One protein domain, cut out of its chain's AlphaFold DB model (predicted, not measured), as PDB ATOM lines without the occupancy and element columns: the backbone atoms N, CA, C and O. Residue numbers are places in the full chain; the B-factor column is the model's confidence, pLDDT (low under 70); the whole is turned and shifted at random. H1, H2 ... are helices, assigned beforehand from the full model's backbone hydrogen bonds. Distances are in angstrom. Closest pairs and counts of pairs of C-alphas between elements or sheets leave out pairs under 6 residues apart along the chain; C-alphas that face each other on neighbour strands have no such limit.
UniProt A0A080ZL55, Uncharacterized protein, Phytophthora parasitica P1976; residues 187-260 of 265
ATOM      1  N   LEU A 187      34.650 -24.818 -24.222       65.75
ATOM      2  CA  LEU A 187      36.090 -24.892 -24.513       65.75
ATOM      3  C   LEU A 187      36.864 -23.608 -24.162       65.75
ATOM      4  O   LEU A 187      38.088 -23.579 -24.284       65.75
ATOM      5  N   ASP A 188      36.168 -22.541 -23.772       68.19
ATOM      6  CA  ASP A 188      36.767 -21.219 -23.666       68.19
ATOM      7  C   ASP A 188      37.610 -21.076 -22.388       68.19
ATOM      8  O   ASP A 188      37.137 -21.209 -21.252       68.19
ATOM      9  N   SER A 189      38.901 -20.804 -22.583       65.75
ATOM     10  CA  SER A 189      39.877 -20.647 -21.502       65.75
ATOM     11  C   SER A 189      39.525 -19.499 -20.545       65.75
ATOM     12  O   SER A 189      39.861 -19.580 -19.356       65.75
ATOM     13  N   ASN A 190      38.756 -18.516 -21.028       75.19
ATOM     14  CA  ASN A 190      38.372 -17.298 -20.314       75.19
ATOM     15  C   ASN A 190      37.205 -17.466 -19.326       75.19
ATOM     16  O   ASN A 190      36.932 -16.542 -18.564       75.19
ATOM     17  N   LEU A 191      36.536 -18.627 -19.295       78.62
ATOM     18  CA  LEU A 191      35.422 -18.863 -18.370       78.62
ATOM     19  C   LEU A 191      35.873 -18.798 -16.910       78.62
ATOM     20  O   LEU A 191      36.919 -19.361 -16.535       78.62
ATOM     21  N   ASP A 192      35.043 -18.190 -16.067       85.75
ATOM     22  CA  ASP A 192      35.307 -18.156 -14.637       85.75
ATOM     23  C   ASP A 192      35.172 -19.568 -14.012       85.75
ATOM     24  O   ASP A 192      34.686 -20.539 -14.609       85.75
ATOM     25  N   LYS A 193      35.633 -19.724 -12.767       86.06
ATOM     26  CA  LYS A 193      35.600 -21.022 -12.070       86.06
ATOM     27  C   LYS A 193      34.172 -21.532 -11.806       86.06
ATOM     28  O   LYS A 193      33.957 -22.746 -11.747       86.06
ATOM     29  N   LYS A 194      33.205 -20.634 -11.608       87.75
ATOM     30  CA  LYS A 194      31.795 -20.940 -11.333       87.75
ATOM     31  C   LYS A 194      31.093 -21.426 -12.603       87.75
ATOM     32  O   LYS A 194      30.382 -22.430 -12.550       87.75
ATOM     33  N   GLU A 195      31.355 -20.794 -13.736       86.00
ATOM     34  CA  GLU A 195      30.863 -21.173 -15.058       86.00
ATOM     35  C   GLU A 195      31.432 -22.516 -15.498       86.00
ATOM     36  O   GLU A 195      30.664 -23.409 -15.859       86.00
ATOM     37  N   LYS A 196      32.749 -22.720 -15.349       86.62
ATOM     38  CA  LYS A 196      33.394 -24.024 -15.588       86.62
ATOM     39  C   LYS A 196      32.733 -25.139 -14.775       86.62
ATOM     40  O   LYS A 196      32.462 -26.219 -15.298       86.62
ATOM     41  N   LYS A 197      32.410 -24.879 -13.502       88.50
ATOM     42  CA  LYS A 197      31.708 -25.847 -12.644       88.50
ATOM     43  C   LYS A 197      30.272 -26.104 -13.116       88.50
ATOM     44  O   LYS A 197      29.856 -27.261 -13.127       88.50
ATOM     45  N   LYS A 198      29.534 -25.062 -13.514       90.31
ATOM     46  CA  LYS A 198      28.164 -25.186 -14.040       90.31
ATOM     47  C   LYS A 198      28.139 -26.006 -15.333       90.31
ATOM     48  O   LYS A 198      27.338 -26.923 -15.454       90.31
ATOM     49  N   LYS A 199      29.063 -25.740 -16.257       90.06
ATOM     50  CA  LYS A 199      29.205 -26.473 -17.523       90.06
ATOM     51  C   LYS A 199      29.617 -27.931 -17.305       90.06
ATOM     52  O   LYS A 199      29.057 -28.829 -17.924       90.06
ATOM     53  N   ALA A 200      30.528 -28.198 -16.369       90.00
ATOM     54  CA  ALA A 200      30.887 -29.567 -15.999       90.00
ATOM     55  C   ALA A 200      29.713 -30.343 -15.371       90.00
ATOM     56  O   ALA A 200      29.577 -31.545 -15.611       90.00
ATOM     57  N   LEU A 201      28.872 -29.670 -14.575       92.00
ATOM     58  CA  LEU A 201      27.652 -30.261 -14.025       92.00
ATOM     59  C   LEU A 201      26.650 -30.582 -15.138       92.00
ATOM     60  O   LEU A 201      26.190 -31.717 -15.201       92.00
ATOM     61  N   LEU A 202      26.430 -29.647 -16.064       93.06
ATOM     62  CA  LEU A 202      25.570 -29.850 -17.230       93.06
ATOM     63  C   LEU A 202      26.014 -31.064 -18.059       93.06
ATOM     64  O   LEU A 202      25.218 -31.954 -18.333       93.06
ATOM     65  N   VAL A 203      27.309 -31.171 -18.388       92.06
ATOM     66  CA  VAL A 203      27.857 -32.346 -19.096       92.06
ATOM     67  C   VAL A 203      27.562 -33.638 -18.332       92.06
ATOM     68  O   VAL A 203      27.229 -34.655 -18.935       92.06
ATOM     69  N   ARG A 204      27.679 -33.630 -17.000       92.06
ATOM     70  CA  ARG A 204      27.381 -34.806 -16.175       92.06
ATOM     71  C   ARG A 204      25.895 -35.170 -16.217       92.06
ATOM     72  O   ARG A 204      25.596 -36.360 -16.283       92.06
ATOM     73  N   GLU A 205      25.005 -34.186 -16.165       93.56
ATOM     74  CA  GLU A 205      23.552 -34.377 -16.219       93.56
ATOM     75  C   GLU A 205      23.108 -34.898 -17.586       93.56
ATOM     76  O   GLU A 205      22.415 -35.912 -17.640       93.56
ATOM     77  N   ILE A 206      23.621 -34.322 -18.679       92.62
ATOM     78  CA  ILE A 206      23.399 -34.827 -20.042       92.62
ATOM     79  C   ILE A 206      23.834 -36.289 -20.136       92.62
ATOM     80  O   ILE A 206      23.053 -37.152 -20.528       92.62
ATOM     81  N   MET A 207      25.067 -36.598 -19.716       91.00
ATOM     82  CA  MET A 207      25.565 -37.973 -19.769       91.00
ATOM     83  C   MET A 207      24.733 -38.930 -18.909       91.00
ATOM     84  O   MET A 207      24.567 -40.083 -19.294       91.00
ATOM     85  N   TYR A 208      24.228 -38.490 -17.753       90.25
ATOM     86  CA  TYR A 208      23.343 -39.306 -16.919       90.25
ATOM     87  C   TYR A 208      22.020 -39.593 -17.639       90.25
ATOM     88  O   TYR A 208      21.622 -40.751 -17.750       90.25
ATOM     89  N   ALA A 209      21.390 -38.559 -18.193       90.31
ATOM     90  CA  ALA A 209      20.135 -38.672 -18.919       90.31
ATOM     91  C   ALA A 209      20.255 -39.564 -20.167       90.31
ATOM     92  O   ALA A 209      19.390 -40.405 -20.398       90.31
ATOM     93  N   CYS A 210      21.347 -39.487 -20.932       87.81
ATOM     94  CA  CYS A 210      21.576 -40.383 -22.078       87.81
ATOM     95  C   CYS A 210      21.717 -41.865 -21.683       87.81
ATOM     96  O   CYS A 210      21.686 -42.741 -22.544       87.81
ATOM     97  N   TYR A 211      21.893 -42.156 -20.393       85.00
ATOM     98  CA  TYR A 211      22.061 -43.504 -19.861       85.00
ATOM     99  C   TYR A 211      21.002 -43.913 -18.838       85.00
ATOM    100  O   TYR A 211      21.168 -44.929 -18.160       85.00
ATOM    101  N   SER A 212      19.916 -43.150 -18.759       85.81
ATOM    102  CA  SER A 212      18.767 -43.426 -17.906       85.81
ATOM    103  C   SER A 212      17.467 -43.261 -18.692       85.81
ATOM    104  O   SER A 212      17.429 -42.546 -19.695       85.81
ATOM    105  N   THR A 213      16.400 -43.910 -18.239       86.69
ATOM    106  CA  THR A 213      15.022 -43.627 -18.672       86.69
ATOM    107  C   THR A 213      14.340 -42.582 -17.800       86.69
ATOM    108  O   THR A 213      13.201 -42.234 -18.076       86.69
ATOM    109  N   ASP A 214      15.013 -42.086 -16.757       89.06
ATOM    110  CA  ASP A 214      14.456 -41.049 -15.891       89.06
ATOM    111  C   ASP A 214      14.074 -39.810 -16.715       89.06
ATOM    112  O   ASP A 214      14.759 -39.443 -17.688       89.06
ATOM    113  N   GLU A 215      12.980 -39.166 -16.314       87.88
ATOM    114  CA  GLU A 215      12.585 -37.866 -16.844       87.88
ATOM    115  C   GLU A 215      13.697 -36.841 -16.591       87.88
ATOM    116  O   GLU A 215      14.392 -36.871 -15.575       87.88
ATOM    117  N   THR A 216      13.894 -35.950 -17.557       89.94
ATOM    118  CA  THR A 216      14.903 -34.893 -17.496       89.94
ATOM    119  C   THR A 216      14.305 -33.623 -18.077       89.94
ATOM    120  O   THR A 216      13.734 -33.644 -19.164       89.94
ATOM    121  N   ASP A 217      14.459 -32.518 -17.362       92.06
ATOM    122  CA  ASP A 217      14.108 -31.163 -17.798       92.06
ATOM    123  C   ASP A 217      15.294 -30.440 -18.463       92.06
ATOM    124  O   ASP A 217      15.140 -29.362 -19.037       92.06
ATOM    125  N   VAL A 218      16.486 -31.047 -18.426       93.31
ATOM    126  CA  VAL A 218      17.687 -30.545 -19.102       93.31
ATOM    127  C   VAL A 218      17.491 -30.581 -20.620       93.31
ATOM    128  O   VAL A 218      17.557 -31.643 -21.245       93.31
ATOM    129  N   VAL A 219      17.295 -29.408 -21.220       93.25
ATOM    130  CA  VAL A 219      17.022 -29.229 -22.656       93.25
ATOM    131  C   VAL A 219      18.117 -29.849 -23.526       93.25
ATOM    132  O   VAL A 219      17.826 -30.558 -24.485       93.25
ATOM    133  N   GLU A 220      19.386 -29.657 -23.169       93.25
ATOM    134  CA  GLU A 220      20.523 -30.229 -23.893       93.25
ATOM    135  C   GLU A 220      20.540 -31.763 -23.829       93.25
ATOM    136  O   GLU A 220      21.011 -32.425 -24.751       93.25
ATOM    137  N   ALA A 221      20.013 -32.353 -22.752       91.75
ATOM    138  CA  ALA A 221      19.896 -33.800 -22.644       91.75
ATOM    139  C   ALA A 221      18.801 -34.348 -23.566       91.75
ATOM    140  O   ALA A 221      19.011 -35.389 -24.190       91.75
ATOM    141  N   LEU A 222      17.674 -33.636 -23.683       91.25
ATOM    142  CA  LEU A 222      16.600 -33.966 -24.622       91.25
ATOM    143  C   LEU A 222      17.114 -33.913 -26.065       91.25
ATOM    144  O   LEU A 222      17.001 -34.903 -26.776       91.25
ATOM    145  N   GLN A 223      17.837 -32.849 -26.434       89.69
ATOM    146  CA  GLN A 223      18.466 -32.725 -27.758       89.69
ATOM    147  C   GLN A 223      19.356 -33.925 -28.114       89.69
ATOM    148  O   GLN A 223      19.363 -34.394 -29.251       89.69
ATOM    149  N   ILE A 224      20.129 -34.437 -27.150       89.69
ATOM    150  CA  ILE A 224      20.982 -35.608 -27.383       89.69
ATOM    151  C   ILE A 224      20.166 -36.902 -27.435       89.69
ATOM    152  O   ILE A 224      20.468 -37.754 -28.265       89.69
ATOM    153  N   ARG A 225      19.139 -37.069 -26.591       88.75
ATOM    154  CA  ARG A 225      18.240 -38.236 -26.646       88.75
ATOM    155  C   ARG A 225      17.501 -38.314 -27.981       88.75
ATOM    156  O   ARG A 225      17.438 -39.398 -28.560       88.75
ATOM    157  N   ASP A 226      17.041 -37.181 -28.495       86.62
ATOM    158  CA  ASP A 226      16.380 -37.082 -29.796       86.62
ATOM    159  C   ASP A 226      17.344 -37.450 -30.927       86.62
ATOM    160  O   ASP A 226      17.010 -38.247 -31.794       86.62
ATOM    161  N   ALA A 227      18.591 -36.969 -30.877       83.56
ATOM    162  CA  ALA A 227      19.617 -37.338 -31.856       83.56
ATOM    163  C   ALA A 227      19.998 -38.833 -31.828       83.56
ATOM    164  O   ALA A 227      20.555 -39.349 -32.800       83.56
ATOM    165  N   LEU A 228      19.745 -39.521 -30.711       82.81
ATOM    166  CA  LEU A 228      20.024 -40.946 -30.519       82.81
ATOM    167  C   LEU A 228      18.810 -41.846 -30.792       82.81
ATOM    168  O   LEU A 228      18.964 -43.067 -30.795       82.81
ATOM    169  N   THR A 229      17.632 -41.267 -31.020       82.31
ATOM    170  CA  THR A 229      16.368 -41.994 -31.169       82.31
ATOM    171  C   THR A 229      15.820 -41.802 -32.579       82.31
ATOM    172  O   THR A 229      15.850 -40.686 -33.096       82.31
ATOM    173  N   PRO A 230      15.318 -42.855 -33.247       78.12
ATOM    174  CA  PRO A 230      14.675 -42.687 -34.543       78.12
ATOM    175  C   PRO A 230      13.487 -41.719 -34.489       78.12
ATOM    176  O   PRO A 230      12.774 -41.637 -33.488       78.12
ATOM    177  N   CYS A 231      13.243 -41.017 -35.596       78.44
ATOM    178  CA  CYS A 231      12.158 -40.044 -35.695       78.44
ATOM    179  C   CYS A 231      10.796 -40.662 -35.345       78.44
ATOM    180  O   CYS A 231      10.432 -41.720 -35.857       78.44
ATOM    181  N   GLY A 232      10.027 -39.965 -34.505       76.62
ATOM    182  CA  GLY A 232       8.686 -40.391 -34.096       76.62
ATOM    183  C   GLY A 232       8.660 -41.508 -33.051       76.62
ATOM    184  O   GLY A 232       7.587 -42.043 -32.780       76.62
ATOM    185  N   VAL A 233       9.808 -41.866 -32.466       83.50
ATOM    186  CA  VAL A 233       9.895 -42.861 -31.393       83.50
ATOM    187  C   VAL A 233      10.255 -42.184 -30.073       83.50
ATOM    188  O   VAL A 233      11.117 -41.314 -30.025       83.50
ATOM    189  N   GLU A 234       9.611 -42.605 -28.984       85.62
ATOM    190  CA  GLU A 234       9.929 -42.114 -27.644       85.62
ATOM    191  C   GLU A 234      11.206 -42.748 -27.071       85.62
ATOM    192  O   GLU A 234      11.518 -43.931 -27.288       85.62
ATOM    193  N   TRP A 235      11.933 -41.954 -26.276       87.00
ATOM    194  CA  TRP A 235      13.091 -42.420 -25.522       87.00
ATOM    195  C   TRP A 235      12.696 -43.549 -24.564       87.00
ATOM    196  O   TRP A 235      11.773 -43.425 -23.767       87.00
ATOM    197  N   SER A 236      13.421 -44.663 -24.616       82.69
ATOM    198  CA  SER A 236      13.148 -45.846 -23.793       82.69
ATOM    199  C   SER A 236      14.416 -46.679 -23.614       82.69
ATOM    200  O   SER A 236      15.452 -46.393 -24.221       82.69
ATOM    201  N   GLU A 237      14.358 -47.729 -22.786       79.62
ATOM    202  CA  GLU A 237      15.528 -48.569 -22.480       79.62
ATOM    203  C   GLU A 237      16.233 -49.120 -23.729       79.62
ATOM    204  O   GLU A 237      17.445 -49.318 -23.700       79.62
ATOM    205  N   GLN A 238      15.509 -49.335 -24.832       72.00
ATOM    206  CA  GLN A 238      16.070 -49.857 -26.082       72.00
ATOM    207  C   GLN A 238      17.020 -48.876 -26.799       72.00
ATOM    208  O   GLN A 238      17.900 -49.318 -27.540       72.00
ATOM    209  N   TRP A 239      16.858 -47.571 -26.561       74.81
ATOM    210  CA  TRP A 239      17.649 -46.494 -27.177       74.81
ATOM    211  C   TRP A 239      18.762 -45.984 -26.275       74.81
ATOM    212  O   TRP A 239      19.660 -45.274 -26.730       74.81
ATOM    213  N   ILE A 240      18.765 -46.408 -25.006       75.00
ATOM    214  CA  ILE A 240      19.947 -46.267 -24.166       75.00
ATOM    215  C   ILE A 240      21.124 -46.861 -24.957       75.00
ATOM    216  O   ILE A 240      20.984 -47.926 -25.536       75.00
ATOM    217  N   PRO A 241      22.310 -46.251 -25.004       64.06
ATOM    218  CA  PRO A 241      23.430 -46.821 -25.758       64.06
ATOM    219  C   PRO A 241      24.098 -48.059 -25.105       64.06
ATOM    220  O   PRO A 241      25.270 -48.342 -25.359       64.06
ATOM    221  N   TRP A 242      23.376 -48.790 -24.239       61.94
ATOM    222  CA  TRP A 242      23.843 -49.942 -23.444       61.94
ATOM    223  C   TRP A 242      23.161 -51.313 -23.694       61.94
ATOM    224  O   TRP A 242      23.763 -52.303 -23.273       61.94
ATOM    225  N   PRO A 243      21.982 -51.472 -24.331       48.91
ATOM    226  CA  PRO A 243      21.468 -52.775 -24.727       48.91
ATOM    227  C   PRO A 243      22.343 -53.417 -25.798       48.91
ATOM    228  O   PRO A 243      23.109 -52.761 -26.505       48.91
ATOM    229  N   ASN A 244      22.147 -54.718 -25.981       50.25
ATOM    230  CA  ASN A 244      22.756 -55.551 -27.021       50.25
ATOM    231  C   ASN A 244      22.382 -55.133 -28.470       50.25
ATOM    232  O   ASN A 244      22.542 -55.929 -29.383       50.25
ATOM    233  N   ARG A 245      21.888 -53.905 -28.693       51.09
ATOM    234  CA  ARG A 245      21.357 -53.368 -29.962       51.09
ATOM    235  C   ARG A 245      22.274 -52.342 -30.629       51.09
ATOM    236  O   ARG A 245      21.849 -51.493 -31.402       51.09
ATOM    237  N   ILE A 246      23.568 -52.418 -30.335       47.59
ATOM    238  CA  ILE A 246      24.601 -51.560 -30.932       47.59
ATOM    239  C   ILE A 246      24.611 -51.636 -32.462       47.59
ATOM    240  O   ILE A 246      24.941 -50.638 -33.098       47.59
ATOM    241  N   GLY A 247      24.242 -52.784 -33.043       47.81
ATOM    242  CA  GLY A 247      24.084 -52.919 -34.491       47.81
ATOM    243  C   GLY A 247      23.072 -51.922 -35.058       47.81
ATOM    244  O   GLY A 247      23.362 -51.266 -36.047       47.81
ATOM    245  N   GLU A 248      21.940 -51.718 -34.382       51.09
ATOM    246  CA  GLU A 248      20.879 -50.797 -34.815       51.09
ATOM    247  C   GLU A 248      21.226 -49.337 -34.462       51.09
ATOM    248  O   GLU A 248      21.165 -48.450 -35.314       51.09
ATOM    249  N   ASN A 249      21.685 -49.089 -33.230       48.06
ATOM    250  CA  ASN A 249      21.885 -47.727 -32.713       48.06
ATOM    251  C   ASN A 249      23.212 -47.093 -33.171       48.06
ATOM    252  O   ASN A 249      23.289 -45.888 -33.406       48.06
ATOM    253  N   GLY A 250      24.275 -47.893 -33.304       49.41
ATOM    254  CA  GLY A 250      25.600 -47.417 -33.709       49.41
ATOM    255  C   GLY A 250      25.671 -47.054 -35.193       49.41
ATOM    256  O   GLY A 250      26.293 -46.053 -35.546       49.41
ATOM    257  N   LEU A 251      24.990 -47.827 -36.045       50.03
ATOM    258  CA  LEU A 251      24.851 -47.540 -37.475       50.03
ATOM    259  C   LEU A 251      23.987 -46.311 -37.737       50.03
ATOM    260  O   LEU A 251      24.368 -45.469 -38.546       50.03
ATOM    261  N   ALA A 252      22.853 -46.184 -37.039       49.06
ATOM    262  CA  ALA A 252      21.990 -45.012 -37.151       49.06
ATOM    263  C   ALA A 252      22.723 -43.727 -36.731       49.06
ATOM    264  O   ALA A 252      22.619 -42.710 -37.414       49.06
ATOM    265  N   PHE A 253      23.532 -43.790 -35.667       46.62
ATOM    266  CA  PHE A 253      24.353 -42.668 -35.209       46.62
ATOM    267  C   PHE A 253      25.487 -42.303 -36.181       46.62
ATOM    268  O   PHE A 253      25.743 -41.125 -36.407       46.62
ATOM    269  N   LEU A 254      26.172 -43.286 -36.776       47.16
ATOM    270  CA  LEU A 254      27.201 -43.006 -37.787       47.16
ATOM    271  C   LEU A 254      26.581 -42.402 -39.057       47.16
ATOM    272  O   LEU A 254      27.056 -41.378 -39.540       47.16
ATOM    273  N   ARG A 255      25.457 -42.956 -39.532       44.38
ATOM    274  CA  ARG A 255      24.726 -42.443 -40.704       44.38
ATOM    275  C   ARG A 255      24.126 -41.049 -40.478       44.38
ATOM    276  O   ARG A 255      24.092 -40.255 -41.413       44.38
ATOM    277  N   SER A 256      23.696 -40.708 -39.259       44.81
ATOM    278  CA  SER A 256      23.158 -39.371 -38.940       44.81
ATOM    279  C   SER A 256      24.231 -38.279 -38.824       44.81
ATOM    280  O   SER A 256      23.917 -37.083 -38.892       44.81
ATOM    281  N   ILE A 257      25.497 -38.673 -38.655       44.81
ATOM    282  CA  ILE A 257      26.650 -37.769 -38.662       44.81
ATOM    283  C   ILE A 257      27.179 -37.559 -40.089       44.81
ATOM    284  O   ILE A 257      27.540 -36.428 -40.402       44.81
ATOM    285  N   ASP A 258      27.171 -38.589 -40.945       40.94
ATOM    286  CA  ASP A 258      27.780 -38.523 -42.288       40.94
ATOM    287  C   ASP A 258      26.851 -38.019 -43.409       40.94
ATOM    288  O   ASP A 258      27.320 -37.390 -44.352       40.94
ATOM    289  N   LEU A 259      25.532 -38.251 -43.340       36.34
ATOM    290  CA  LEU A 259      24.668 -38.094 -44.526       36.34
ATOM    291  C   LEU A 259      23.789 -36.841 -44.584       36.34
ATOM    292  O   LEU A 259      22.934 -36.757 -45.462       36.34
ATOM    293  N   GLY A 260      23.939 -35.860 -43.688       38.25
ATOM    294  CA  GLY A 260      23.090 -34.656 -43.749       38.25
ATOM    295  C   GLY A 260      21.584 -34.974 -43.765       38.25
ATOM    296  O   GLY A 260      20.794 -34.215 -44.325       38.25
TER     297      GLY A 260
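What this domain is: This is residues 187 to 260 of the 265 residues of an uncharacterized protein of Phytophthora parasitica P1976 (UniProt A0A080ZL55). A long straight helix, H1, makes an arm; a shorter helix, H2, lies aslant beside its last part, residues 205 to 209, and a third, H3, is set crosswise near the far end of H2, well away from H1. The long link of residues 229 to 245 loops out between H2 and H3. The printed part has 74 residues with three named helices, in the order H1, H2, H3, and no named strand; its class is all helix. The whole is loose, with a radius of gyration of the C-alphas of 14.5 A and spans of 41 by 29 by 22 A.

Where its parts are: H1, residues 193 to 209, is 24.4 A long and begins at C-alpha 193 at (35.600, -21.022, -12.070). H2, residues 219 to 228, measures 14.4 A. H3, residues 246 to 258, measures 17.6 A and ends at C-alpha 258 at (27.780, -38.523, -42.288).

How they stand to each other: H1 touches H2 with residues 205 to 209 alone; the closest C-alphas, of Ile 206 and Ala 221, are 4.5 A apart. The two run the same way at a steep tilt of 40 degrees. H2 and H3 only just touch, with 3 pairs of C-alphas within 8 A, the closest those of Leu 228 and Phe 253 at 6.6 A; H3 takes part with residues 249 to 253 alone. Their lines are only just about perpendicular, at 72 degrees. H1 and H3 are apart. In H1 and H2 every O i to N i+4 pair is within hydrogen-bond range; in H3, 8 of 9 are.

The domain as a whole: The C-alphas farthest apart, of Asn 190 and Asn 244, are 41.9 A from each other. The printed part has no cut. The link from H1 to H2 is short, and that from H2 to H3, 17 residues, is long. Mean pLDDT of the printed part is 75.4; residues 187 to 189 and 241 to 260 are under 70, and H3 has a mean of 47.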